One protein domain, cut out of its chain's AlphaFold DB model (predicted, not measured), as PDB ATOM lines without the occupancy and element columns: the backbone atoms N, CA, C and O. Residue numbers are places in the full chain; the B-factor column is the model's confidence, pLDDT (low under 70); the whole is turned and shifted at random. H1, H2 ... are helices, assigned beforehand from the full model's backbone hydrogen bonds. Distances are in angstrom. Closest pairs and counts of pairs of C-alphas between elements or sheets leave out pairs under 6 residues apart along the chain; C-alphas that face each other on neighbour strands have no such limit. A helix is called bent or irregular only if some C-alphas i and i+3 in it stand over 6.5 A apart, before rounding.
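What this domain is: This is residues 2 to 89 of the 586 residues of a protein of Panicum miliaceum (UniProt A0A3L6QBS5). One long helix, H2, makes a spine with a small group of parts at each end: the short helix H1 packs on it near its beginning, and beyond its far end residues 44 to 59 loop round to H3, which is set crosswise near that end, and after H3 a corner leads into H4, most of which sticks out as an arm with residues 80 to 89. Contacts between the helices are few, and residues 30 to 36 of H2 stand free between the two groups. The printed part has 88 residues, with four named helices in the order H1, H2, H3, H4 and no named strand; the class is all helix. It is only just loose, close to extended, with a radius of gyration of the C-alphas of 17.7 A, and its outline is flat, spanning 50 by 40 by 18 A.

Where its parts are: H2 is residues 18 to 43, 36.6 A from first to last C-alpha, from C-alpha 18 at (69.802, 213.556, 304.143) to C-alpha 43 at (51.531, 207.951, 335.307). H1 is residues 2 to 7, 8.8 A long, and begins at C-alpha 2 at (70.675, 214.753, 318.355). H3 is residues 60 to 71, 17.3 A long; it is irregular, with C-alphas 61 and 64 lying 7.7 A apart. H4 is residues 73 to 87, 20.8 A long, and ends at C-alpha 87 at (35.604, 220.791, 325.055).

How they stand to each other: H2 touches H1 with residues 22 to 26 alone; the closest C-alphas are those of Trp 3 and Lys 22, 6.6 A apart. The two helices run opposite ways at a steep tilt of 59 degrees. H2 and H3 are close but not clearly touching, the closest C-alphas being those of Phe 41 and Lys 70, 7.6 A apart. Their lines are only just about perpendicular, at 71 degrees. H3 and H4 are also close but not clearly touching, with the C-alphas of Tyr 69 and Ala 75 closest at 6.7 A. They run the same way at a steep tilt of 64 degrees. H4 is apart from H1 and H2, and H1 is apart from H3. In H1 and H2 every O i to N i+4 pair is within hydrogen-bond range; in H3 it is 6 of 8 and in H4 10 of 11.

The domain as a whole: The two C-alphas farthest apart are those of Glu 14 and Glu 73, 50.9 A. The printed part has no cut. The link from H2 to H3, residues 44 to 59, is long, and its residues 53 to 58 stand free; the link from H1 to H2 is short and that from H3 to H4 tight. The mean pLDDT of the printed part is 88.1, and no printed residue is under 70.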
ATOM      1  N   LEU A   2      71.804 215.707 318.479       82.31
ATOM      2  CA  LEU A   2      70.675 214.753 318.355       82.31
ATOM      3  C   LEU A   2      70.580 214.072 316.978       82.31
ATOM      4  O   LEU A   2      70.391 212.864 316.924       82.31
ATOM      5  N   TRP A   3      70.747 214.816 315.875       86.06
ATOM      6  CA  TRP A   3      70.763 214.207 314.534       86.06
ATOM      7  C   TRP A   3      71.966 213.285 314.325       86.06
ATOM      8  O   TRP A   3      71.794 212.207 313.780       86.06
ATOM      9  N   THR A   4      73.157 213.680 314.789       85.62
ATOM     10  CA  THR A   4      74.379 212.876 314.622       85.62
ATOM     11  C   THR A   4      74.228 211.524 315.315       85.62
ATOM     12  O   THR A   4      74.218 210.521 314.620       85.62
ATOM     13  N   LYS A   5      73.872 211.496 316.611       86.94
ATOM     14  CA  LYS A   5      73.613 210.238 317.341       86.94
ATOM     15  C   LYS A   5      72.522 209.354 316.719       86.94
ATOM     16  O   LYS A   5      72.507 208.158 316.975       86.94
ATOM     17  N   LEU A   6      71.591 209.928 315.948       85.50
ATOM     18  CA  LEU A   6      70.605 209.153 315.192       85.50
ATOM     19  C   LEU A   6      71.198 208.621 313.877       85.50
ATOM     20  O   LEU A   6      70.981 207.460 313.554       85.50
ATOM     21  N   LYS A   7      71.951 209.442 313.136       86.44
ATOM     22  CA  LYS A   7      72.657 209.060 311.902       86.44
ATOM     23  C   LYS A   7      73.670 207.941 312.147       86.44
ATOM     24  O   LYS A   7      73.727 207.012 311.354       86.44
ATOM     25  N   ASP A   8      74.376 207.975 313.275       88.25
ATOM     26  CA  ASP A   8      75.352 206.951 313.674       88.25
ATOM     27  C   ASP A   8      74.720 205.541 313.816       88.25
ATOM     28  O   ASP A   8      75.431 204.540 313.821       88.25
ATOM     29  N   MET A   9      73.383 205.443 313.900       85.69
ATOM     30  CA  MET A   9      72.624 204.183 313.959       85.69
ATOM     31  C   MET A   9      72.071 203.703 312.601       85.69
ATOM     32  O   MET A   9      71.463 202.634 312.552       85.69
ATOM     33  N   PHE A  10      72.216 204.471 311.512       84.88
ATOM     34  CA  PHE A  10      71.612 204.158 310.210       84.88
ATOM     35  C   PHE A  10      72.552 204.439 309.032       84.88
ATOM     36  O   PHE A  10      72.902 205.583 308.749       84.88
ATOM     37  N   THR A  11      72.856 203.404 308.252       85.19
ATOM     38  CA  THR A  11      73.430 203.559 306.909       85.19
ATOM     39  C   THR A  11      72.352 204.022 305.927       85.19
ATOM     40  O   THR A  11      71.318 203.365 305.789       85.19
ATOM     41  N   PHE A  12      72.591 205.127 305.220       83.25
ATOM     42  CA  PHE A  12      71.725 205.588 304.132       83.25
ATOM     43  C   PHE A  12      72.230 205.058 302.787       83.25
ATOM     44  O   PHE A  12      73.434 205.037 302.542       83.25
ATOM     45  N   SER A  13      71.309 204.637 301.920       82.19
ATOM     46  CA  SER A  13      71.628 204.274 300.540       82.19
ATOM     47  C   SER A  13      71.955 205.514 299.708       82.19
ATOM     48  O   SER A  13      71.469 206.614 299.983       82.19
ATOM     49  N   GLU A  14      72.739 205.322 298.653       77.00
ATOM     50  CA  GLU A  14      73.091 206.376 297.706       77.00
ATOM     51  C   GLU A  14      71.838 207.009 297.063       77.00
ATOM     52  O   GLU A  14      70.816 206.348 296.861       77.00
ATOM     53  N   GLY A  15      71.881 208.322 296.812       79.44
ATOM     54  CA  GLY A  15      70.750 209.098 296.280       79.44
ATOM     55  C   GLY A  15      69.687 209.556 297.298       79.44
ATOM     56  O   GLY A  15      68.714 210.198 296.904       79.44
ATOM     57  N   VAL A  16      69.840 209.275 298.599       82.88
ATOM     58  CA  VAL A  16      68.903 209.743 299.643       82.88
ATOM     59  C   VAL A  16      69.220 211.175 300.104       82.88
ATOM     60  O   VAL A  16      70.311 211.458 300.588       82.88
ATOM     61  N   ASP A  17      68.227 212.072 300.038       86.12
ATOM     62  CA  ASP A  17      68.297 213.432 300.603       86.12
ATOM     63  C   ASP A  17      68.363 213.385 302.145       86.12
ATOM     64  O   ASP A  17      67.347 213.218 302.836       86.12
ATOM     65  N   GLU A  18      69.572 213.552 302.695       85.56
ATOM     66  CA  GLU A  18      69.802 213.556 304.143       85.56
ATOM     67  C   GLU A  18      69.002 214.658 304.857       85.56
ATOM     68  O   GLU A  18      68.499 214.420 305.951       85.56
ATOM     69  N   GLU A  19      68.815 215.841 304.265       87.31
ATOM     70  CA  GLU A  19      68.077 216.944 304.894       87.31
ATOM     71  C   GLU A  19      66.574 216.650 305.017       87.31
ATOM     72  O   GLU A  19      65.933 217.062 305.991       87.31
ATOM     73  N   ILE A  20      65.988 215.891 304.087       87.12
ATOM     74  CA  ILE A  20      64.626 215.359 304.223       87.12
ATOM     75  C   ILE A  20      64.561 214.319 305.347       87.12
ATOM     76  O   ILE A  20      63.661 214.406 306.194       87.12
ATOM     77  N   VAL A  21      65.504 213.369 305.408       87.25
ATOM     78  CA  VAL A  21      65.513 212.332 306.458       87.25
ATOM     79  C   VAL A  21      65.735 212.959 307.837       87.25
ATOM     80  O   VAL A  21      64.947 212.709 308.747       87.25
ATOM     81  N   LYS A  22      66.706 213.864 307.974       90.00
ATOM     82  CA  LYS A  22      67.017 214.679 309.162       90.00
ATOM     83  C   LYS A  22      65.807 215.438 309.686       90.00
ATOM     84  O   LYS A  22      65.453 215.331 310.862       90.00
ATOM     85  N   ARG A  23      65.094 216.141 308.800       89.31
ATOM     86  CA  ARG A  23      63.854 216.869 309.118       89.31
ATOM     87  C   ARG A  23      62.719 215.935 309.555       89.31
ATOM     88  O   ARG A  23      61.893 216.323 310.383       89.31
ATOM     89  N   CYS A  24      62.669 214.708 309.035       87.75
ATOM     90  CA  CYS A  24      61.691 213.692 309.429       87.75
ATOM     91  C   CYS A  24      62.053 213.043 310.781       87.75
ATOM     92  O   CYS A  24      61.205 212.970 311.673       87.75
ATOM     93  N   GLY A  25      63.318 212.657 310.970       90.19
ATOM     94  CA  GLY A  25      63.868 212.063 312.189       90.19
ATOM     95  C   GLY A  25      63.729 212.987 313.394       90.19
ATOM     96  O   GLY A  25      63.088 212.614 314.375       90.19
ATOM     97  N   LEU A  26      64.200 214.234 313.298       91.12
ATOM     98  CA  LEU A  26      64.065 215.223 314.378       91.12
ATOM     99  C   LEU A  26      62.592 215.487 314.746       91.12
ATOM    100  O   LEU A  26      62.252 215.584 315.926       91.12
ATOM    101  N   ARG A  27      61.685 215.516 313.758       91.31
ATOM    102  CA  ARG A  27      60.234 215.637 313.988       91.31
ATOM    103  C   ARG A  27      59.657 214.418 314.719       91.31
ATOM    104  O   ARG A  27      58.803 214.583 315.592       91.31
ATOM    105  N   LYS A  28      60.115 213.205 314.393       90.75
ATOM    106  CA  LYS A  28      59.735 211.961 315.083       90.75
ATOM    107  C   LYS A  28      60.275 211.930 316.518       90.75
ATOM    108  O   LYS A  28      59.502 211.635 317.425       90.75
ATOM    109  N   MET A  29      61.534 212.316 316.741       91.25
ATOM    110  CA  MET A  29      62.142 212.431 318.076       91.25
ATOM    111  C   MET A  29      61.386 213.435 318.958       91.25
ATOM    112  O   MET A  29      61.028 213.112 320.088       91.25
ATOM    113  N   ALA A  30      61.059 214.622 318.434       92.12
ATOM    114  CA  ALA A  30      60.290 215.631 319.164       92.12
ATOM    115  C   ALA A  30      58.884 215.132 319.559       92.12
ATOM    116  O   ALA A  30      58.429 215.362 320.683       92.12
ATOM    117  N   LEU A  31      58.208 214.397 318.667       91.44
ATOM    118  CA  LEU A  31      56.913 213.770 318.954       91.44
ATOM    119  C   LEU A  31      57.029 212.643 319.995       91.44
ATOM    120  O   LEU A  31      56.176 212.542 320.882       91.44
ATOM    121  N   ALA A  32      58.084 211.827 319.925       91.50
ATOM    122  CA  ALA A  32      58.363 210.776 320.898       91.50
ATOM    123  C   ALA A  32      58.632 211.366 322.291       91.50
ATOM    124  O   ALA A  32      57.978 210.968 323.252       91.50
ATOM    125  N   PHE A  33      59.486 212.389 322.401       91.44
ATOM    126  CA  PHE A  33      59.794 213.067 323.665       91.44
ATOM    127  C   PHE A  33      58.585 213.818 324.250       91.44
ATOM    128  O   PHE A  33      58.355 213.788 325.460       91.44
ATOM    129  N   SER A  34      57.750 214.437 323.407       90.75
ATOM    130  CA  SER A  34      56.472 215.022 323.842       90.75
ATOM    131  C   SER A  34      55.529 213.953 324.411       90.75
ATOM    132  O   SER A  34      54.955 214.128 325.487       90.75
ATOM    133  N   THR A  35      55.415 212.809 323.730       93.19
ATOM    134  CA  THR A  35      54.606 211.660 324.167       93.19
ATOM    135  C   THR A  35      55.150 211.030 325.454       93.19
ATOM    136  O   THR A  35      54.368 210.683 326.339       93.19
ATOM    137  N   PHE A  36      56.474 210.931 325.597       92.50
ATOM    138  CA  PHE A  36      57.144 210.471 326.811       92.50
ATOM    139  C   PHE A  36      56.804 211.368 328.004       92.50
ATOM    140  O   PHE A  36      56.253 210.877 328.985       92.50
ATOM    141  N   LYS A  37      56.996 212.691 327.892       90.62
ATOM    142  CA  LYS A  37      56.658 213.640 328.968       90.62
ATOM    143  C   LYS A  37      55.168 213.628 329.337       90.62
ATOM    144  O   LYS A  37      54.837 213.743 330.512       90.62
ATOM    145  N   LYS A  38      54.264 213.412 328.369       90.69
ATOM    146  CA  LYS A  38      52.827 213.203 328.642       90.69
ATOM    147  C   LYS A  38      52.564 211.922 329.441       90.69
ATOM    148  O   LYS A  38      51.817 211.968 330.413       90.69
ATOM    149  N   LYS A  39      53.186 210.796 329.062       92.19
ATOM    150  CA  LYS A  39      53.092 209.525 329.804       92.19
ATOM    151  C   LYS A  39      53.674 209.653 331.214       92.19
ATOM    152  O   LYS A  39      53.054 209.163 332.150       92.19
ATOM    153  N   LEU A  40      54.815 210.330 331.361       91.06
ATOM    154  CA  LEU A  40      55.493 210.547 332.639       91.06
ATOM    155  C   LEU A  40      54.599 211.347 333.603       91.06
ATOM    156  O   LEU A  40      54.287 210.875 334.692       91.06
ATOM    157  N   PHE A  41      54.074 212.493 333.154       90.12
ATOM    158  CA  PHE A  41      53.125 213.301 333.926       90.12
ATOM    159  C   PHE A  41      51.857 212.518 334.310       90.12
ATOM    160  O   PHE A  41      51.457 212.535 335.467       90.12
ATOM    161  N   ALA A  42      51.244 211.789 333.371       90.88
ATOM    162  CA  ALA A  42      49.982 211.079 333.608       90.88
ATOM    163  C   ALA A  42      50.104 209.790 334.451       90.88
ATOM    164  O   ALA A  42      49.113 209.358 335.040       90.88
ATOM    165  N   LYS A  43      51.282 209.151 334.489       90.44
ATOM    166  CA  LYS A  43      51.531 207.951 335.307       90.44
ATOM    167  C   LYS A  43      52.002 208.270 336.725       90.44
ATOM    168  O   LYS A  43      51.598 207.559 337.639       90.44
ATOM    169  N   TYR A  44      52.866 209.273 336.865       90.44
ATOM    170  CA  TYR A  44      53.687 209.486 338.057       90.44
ATOM    171  C   TYR A  44      53.271 210.766 338.787       90.44
ATOM    172  O   TYR A  44      52.631 210.677 339.830       90.44
ATOM    173  N   VAL A  45      53.489 211.941 338.181       88.94
ATOM    174  CA  VAL A  45      53.153 213.247 338.790       88.94
ATOM    175  C   VAL A  45      51.659 213.364 339.123       88.94
ATOM    176  O   VAL A  45      51.308 213.778 340.212       88.94
ATOM    177  N   LYS A  46      50.755 212.936 338.230       87.56
ATOM    178  CA  LYS A  46      49.294 212.943 338.465       87.56
ATOM    179  C   LYS A  46      48.786 211.917 339.495       87.56
ATOM    180  O   LYS A  46      47.575 211.749 339.622       87.56
ATOM    181  N   LYS A  47      49.678 211.158 340.129       89.88
ATOM    182  CA  LYS A  47      49.350 210.097 341.093       89.88
ATOM    183  C   LYS A  47      50.253 210.126 342.327       89.88
ATOM    184  O   LYS A  47      50.244 209.151 343.075       89.88
ATOM    185  N   ASP A  48      51.076 211.168 342.448       86.06
ATOM    186  CA  ASP A  48      52.077 211.352 343.499       86.06
ATOM    187  C   ASP A  48      52.974 210.115 343.685       86.06
ATOM    188  O   ASP A  48      53.232 209.640 344.790       86.06
ATOM    189  N   LYS A  49      53.432 209.558 342.553       88.31
ATOM    190  CA  LYS A  49      54.354 208.413 342.497       88.31
ATOM    191  C   LYS A  49      55.648 208.780 341.792       88.31
ATOM    192  O   LYS A  49      55.638 209.531 340.820       88.31
ATOM    193  N   GLU A  50      56.735 208.158 342.218       84.31
ATOM    194  CA  GLU A  50      58.032 208.220 341.545       84.31
ATOM    195  C   GLU A  50      58.084 207.229 340.358       84.31
ATOM    196  O   GLU A  50      57.493 206.142 340.427       84.31
ATOM    197  N   PRO A  51      58.773 207.565 339.253       86.81
ATOM    198  CA  PRO A  51      59.268 206.590 338.287       86.81
ATOM    199  C   PRO A  51      60.215 205.577 338.938       86.81
ATOM    200  O   PRO A  51      60.919 205.906 339.888       86.81
ATOM    201  N   ASN A  52      60.297 204.364 338.383       87.00
ATOM    202  CA  ASN A  52      61.420 203.489 338.707       87.00
ATOM    203  C   ASN A  52      62.705 204.111 338.140       87.00
ATOM    204  O   ASN A  52      62.774 204.425 336.947       87.00
ATOM    205  N   TRP A  53      63.706 204.299 338.996       86.44
ATOM    206  CA  TRP A  53      64.945 204.972 338.627       86.44
ATOM    207  C   TRP A  53      65.905 204.082 337.837       86.44
ATOM    208  O   TRP A  53      66.682 204.620 337.051       86.44
ATOM    209  N   ASP A  54      65.774 202.759 337.948       84.44
ATOM    210  CA  ASP A  54      66.568 201.797 337.173       84.44
ATOM    211  C   ASP A  54      66.129 201.760 335.696       84.44
ATOM    212  O   ASP A  54      66.958 201.662 334.793       84.44
ATOM    213  N   ASP A  55      64.825 201.933 335.436       82.69
ATOM    214  CA  ASP A  55      64.260 202.028 334.080       82.69
ATOM    215  C   ASP A  55      64.561 203.378 333.397       82.69
ATOM    216  O   ASP A  55      64.547 203.482 332.167       82.69
ATOM    217  N   LEU A  56      64.756 204.451 334.179       85.00
ATOM    218  CA  LEU A  56      64.836 205.838 333.693       85.00
ATOM    219  C   LEU A  56      65.960 206.679 334.351       85.00
ATOM    220  O   LEU A  56      65.720 207.841 334.710       85.00
ATOM    221  N   PRO A  57      67.212 206.185 334.451       86.12
ATOM    222  CA  PRO A  57      68.283 206.878 335.177       86.12
ATOM    223  C   PRO A  57      68.624 208.248 334.572       86.12
ATOM    224  O   PRO A  57      68.916 209.195 335.296       86.12
ATOM    225  N   GLN A  58      68.493 208.397 333.248       86.81
ATOM    226  CA  GLN A  58      68.719 209.661 332.526       86.81
ATOM    227  C   GLN A  58      67.679 210.756 332.841       86.81
ATOM    228  O   GLN A  58      67.882 211.913 332.480       86.81
ATOM    229  N   VAL A  59      66.549 210.406 333.464       87.19
ATOM    230  CA  VAL A  59      65.460 211.343 333.792       87.19
ATOM    231  C   VAL A  59      65.571 211.847 335.231       87.19
ATOM    232  O   VAL A  59      65.154 212.971 335.503       87.19
ATOM    233  N   LYS A  60      66.174 211.054 336.128       88.19
ATOM    234  CA  LYS A  60      66.322 211.356 337.560       88.19
ATOM    235  C   LYS A  60      66.889 212.760 337.854       88.19
ATOM    236  O   LYS A  60      66.282 213.442 338.673       88.19
ATOM    237  N   PRO A  61      67.947 213.260 337.171       92.38
ATOM    238  CA  PRO A  61      68.493 214.596 337.445       92.38
ATOM    239  C   PRO A  61      67.538 215.752 337.123       92.38
ATOM    240  O   PRO A  61      67.713 216.844 337.641       92.38
ATOM    241  N   TYR A  62      66.534 215.520 336.272       90.56
ATOM    242  CA  TYR A  62      65.584 216.533 335.799       90.56
ATOM    243  C   TYR A  62      64.180 216.354 336.400       90.56
ATOM    244  O   TYR A  62      63.210 216.927 335.899       90.56
ATOM    245  N   TRP A  63      64.033 215.498 337.417       89.94
ATOM    246  CA  TRP A  63      62.726 215.116 337.950       89.94
ATOM    247  C   TRP A  63      62.055 216.233 338.751       89.94
ATOM    248  O   TRP A  63      60.871 216.495 338.533       89.94
ATOM    249  N   GLU A  64      62.804 216.922 339.613       89.38
ATOM    250  CA  GLU A  64      62.278 218.037 340.409       89.38
ATOM    251  C   GLU A  64      61.877 219.212 339.514       89.38
ATOM    252  O   GLU A  64      60.715 219.615 339.541       89.38
ATOM    253  N   ASP A  65      62.762 219.661 338.618       91.50
ATOM    254  CA  ASP A  65      62.467 220.667 337.587       91.50
ATOM    255  C   ASP A  65      61.207 220.313 336.783       91.50
ATOM    256  O   ASP A  65      60.359 221.164 336.499       91.50
ATOM    257  N   PHE A  66      61.053 219.035 336.408       90.12
ATOM    258  CA  PHE A  66      59.891 218.567 335.661       90.12
ATOM    259  C   PHE A  66      58.610 218.567 336.503       90.12
ATOM    260  O   PHE A  66      57.563 218.944 335.969       90.12
ATOM    261  N   LYS A  67      58.668 218.182 337.787       89.25
ATOM    262  CA  LYS A  67      57.541 218.291 338.729       89.25
ATOM    263  C   LYS A  67      57.159 219.757 338.931       89.25
ATOM    264  O   LYS A  67      56.007 220.103 338.676       89.25
ATOM    265  N   GLN A  68      58.111 220.629 339.259       90.62
ATOM    266  CA  GLN A  68      57.891 222.070 339.433       90.62
ATOM    267  C   GLN A  68      57.270 222.704 338.177       90.62
ATOM    268  O   GLN A  68      56.202 223.303 338.255       90.62
ATOM    269  N   TYR A  69      57.830 222.471 336.984       90.38
ATOM    270  CA  TYR A  69      57.261 222.945 335.709       90.38
ATOM    271  C   TYR A  69      55.903 222.300 335.333       90.38
ATOM    272  O   TYR A  69      55.213 222.722 334.396       90.38
ATOM    273  N   LYS A  70      55.502 221.205 335.980       88.88
ATOM    274  CA  LYS A  70      54.194 220.562 335.766       88.88
ATOM    275  C   LYS A  70      53.146 220.959 336.799       88.88
ATOM    276  O   LYS A  70      51.967 220.839 336.476       88.88
ATOM    277  N   LEU A  71      53.573 221.444 337.959       88.00
ATOM    278  CA  LEU A  71      52.723 221.952 339.031       88.00
ATOM    279  C   LEU A  71      52.633 223.488 339.035       88.00
ATOM    280  O   LEU A  71      51.724 224.023 339.660       88.00
ATOM    281  N   SER A  72      53.504 224.204 338.317       91.56
ATOM    282  CA  SER A  72      53.452 225.666 338.228       91.56
ATOM    283  C   SER A  72      52.153 226.178 337.599       91.56
ATOM    284  O   SER A  72      51.657 225.640 336.606       91.56
ATOM    285  N   GLU A  73      51.630 227.265 338.164       91.06
ATOM    286  CA  GLU A  73      50.381 227.930 337.775       91.06
ATOM    287  C   GLU A  73      50.304 228.206 336.263       91.06
ATOM    288  O   GLU A  73      49.392 227.723 335.597       91.06
ATOM    289  N   ASP A  74      51.335 228.832 335.682       87.56
ATOM    290  CA  ASP A  74      51.444 229.149 334.242       87.56
ATOM    291  C   ASP A  74      51.369 227.895 333.328       87.56
ATOM    292  O   ASP A  74      51.007 227.967 332.148       87.56
ATOM    293  N   ALA A  75      51.690 226.705 333.859       86.88
ATOM    294  CA  ALA A  75      51.539 225.427 333.163       86.88
ATOM    295  C   ALA A  75      50.176 224.754 333.415       86.88
ATOM    296  O   ALA A  75      49.688 224.044 332.526       86.88
ATOM    297  N   GLN A  76      49.565 224.976 334.584       88.31
ATOM    298  CA  GLN A  76      48.200 224.547 334.888       88.31
ATOM    299  C   GLN A  76      47.187 225.365 334.075       88.31
ATOM    300  O   GLN A  76      46.468 224.767 333.274       88.31
ATOM    301  N   GLU A  77      47.223 226.703 334.149       91.38
ATOM    302  CA  GLU A  77      46.391 227.627 333.355       91.38
ATOM    303  C   GLU A  77      46.366 227.237 331.873       91.38
ATOM    304  O   GLU A  77      45.309 227.131 331.249       91.38
ATOM    305  N   LEU A  78      47.547 227.011 331.286       88.00
ATOM    306  CA  LEU A  78      47.670 226.674 329.873       88.00
ATOM    307  C   LEU A  78      47.035 225.309 329.561       88.00
ATOM    308  O   LEU A  78      46.407 225.153 328.513       88.00
ATOM    309  N   SER A  79      47.157 224.338 330.471       87.50
ATOM    310  CA  SER A  79      46.518 223.026 330.338       87.50
ATOM    311  C   SER A  79      44.999 223.089 330.513       87.50
ATOM    312  O   SER A  79      44.288 222.325 329.858       87.50
ATOM    313  N   GLU A  80      44.485 223.962 331.378       90.88
ATOM    314  CA  GLU A  80      43.045 224.164 331.563       90.88
ATOM    315  C   GLU A  80      42.434 224.916 330.386       90.88
ATOM    316  O   GLU A  80      41.408 224.506 329.844       90.88
ATOM    317  N   LYS A  81      43.121 225.947 329.896       91.75
ATOM    318  CA  LYS A  81      42.752 226.671 328.681       91.75
ATOM    319  C   LYS A  81      42.700 225.750 327.467       91.75
ATOM    320  O   LYS A  81      41.729 225.794 326.717       91.75
ATOM    321  N   ASP A  82      43.687 224.870 327.293       88.69
ATOM    322  CA  ASP A  82      43.670 223.870 326.220       88.69
ATOM    323  C   ASP A  82      42.580 222.796 326.426       88.69
ATOM    324  O   ASP A  82      41.998 222.333 325.443       88.69
ATOM    325  N   LYS A  83      42.227 222.448 327.674       89.44
ATOM    326  CA  LYS A  83      41.080 221.575 328.002       89.44
ATOM    327  C   LYS A  83      39.744 222.231 327.620       89.44
ATOM    328  O   LYS A  83      38.937 221.578 326.963       89.44
ATOM    329  N   VAL A  84      39.538 223.508 327.952       91.75
ATOM    330  CA  VAL A  84      38.339 224.288 327.577       91.75
ATOM    331  C   VAL A  84      38.260 224.482 326.057       91.75
ATOM    332  O   VAL A  84      37.216 224.255 325.447       91.75
ATOM    333  N   ASN A  85      39.380 224.807 325.403       87.81
ATOM    334  CA  ASN A  85      39.459 224.873 323.940       87.81
ATOM    335  C   ASN A  85      39.089 223.529 323.281       87.81
ATOM    336  O   ASN A  85      38.476 223.516 322.213       87.81
ATOM    337  N   ALA A  86      39.450 222.400 323.904       85.50
ATOM    338  CA  ALA A  86      39.110 221.069 323.416       85.50
ATOM    339  C   ALA A  86      37.632 220.700 323.645       85.50
ATOM    340  O   ALA A  86      37.020 220.138 322.737       85.50
ATOM    341  N   SER A  87      37.035 221.036 324.798       86.06
ATOM    342  CA  SER A  87      35.604 220.791 325.055       86.06
ATOM    343  C   SER A  87      34.691 221.639 324.169       86.06
ATOM    344  O   SER A  87      33.645 221.168 323.739       86.06
ATOM    345  N   ASN A  88      35.118 222.853 323.807       85.19
ATOM    346  CA  ASN A  88      34.361 223.751 322.926       85.19
ATOM    347  C   ASN A  88      34.293 223.264 321.459       85.19
ATOM    348  O   ASN A  88      33.619 223.871 320.623       85.19
ATOM    349  N   LYS A  89      34.968 222.160 321.109       83.50
ATOM    350  CA  LYS A  89      34.971 221.572 319.763       83.50
ATOM    351  C   LYS A  89      33.706 220.727 319.513       83.50
ATOM    352  O   LYS A  89      33.782 219.501 319.432       83.50
TER     353      LYS A  89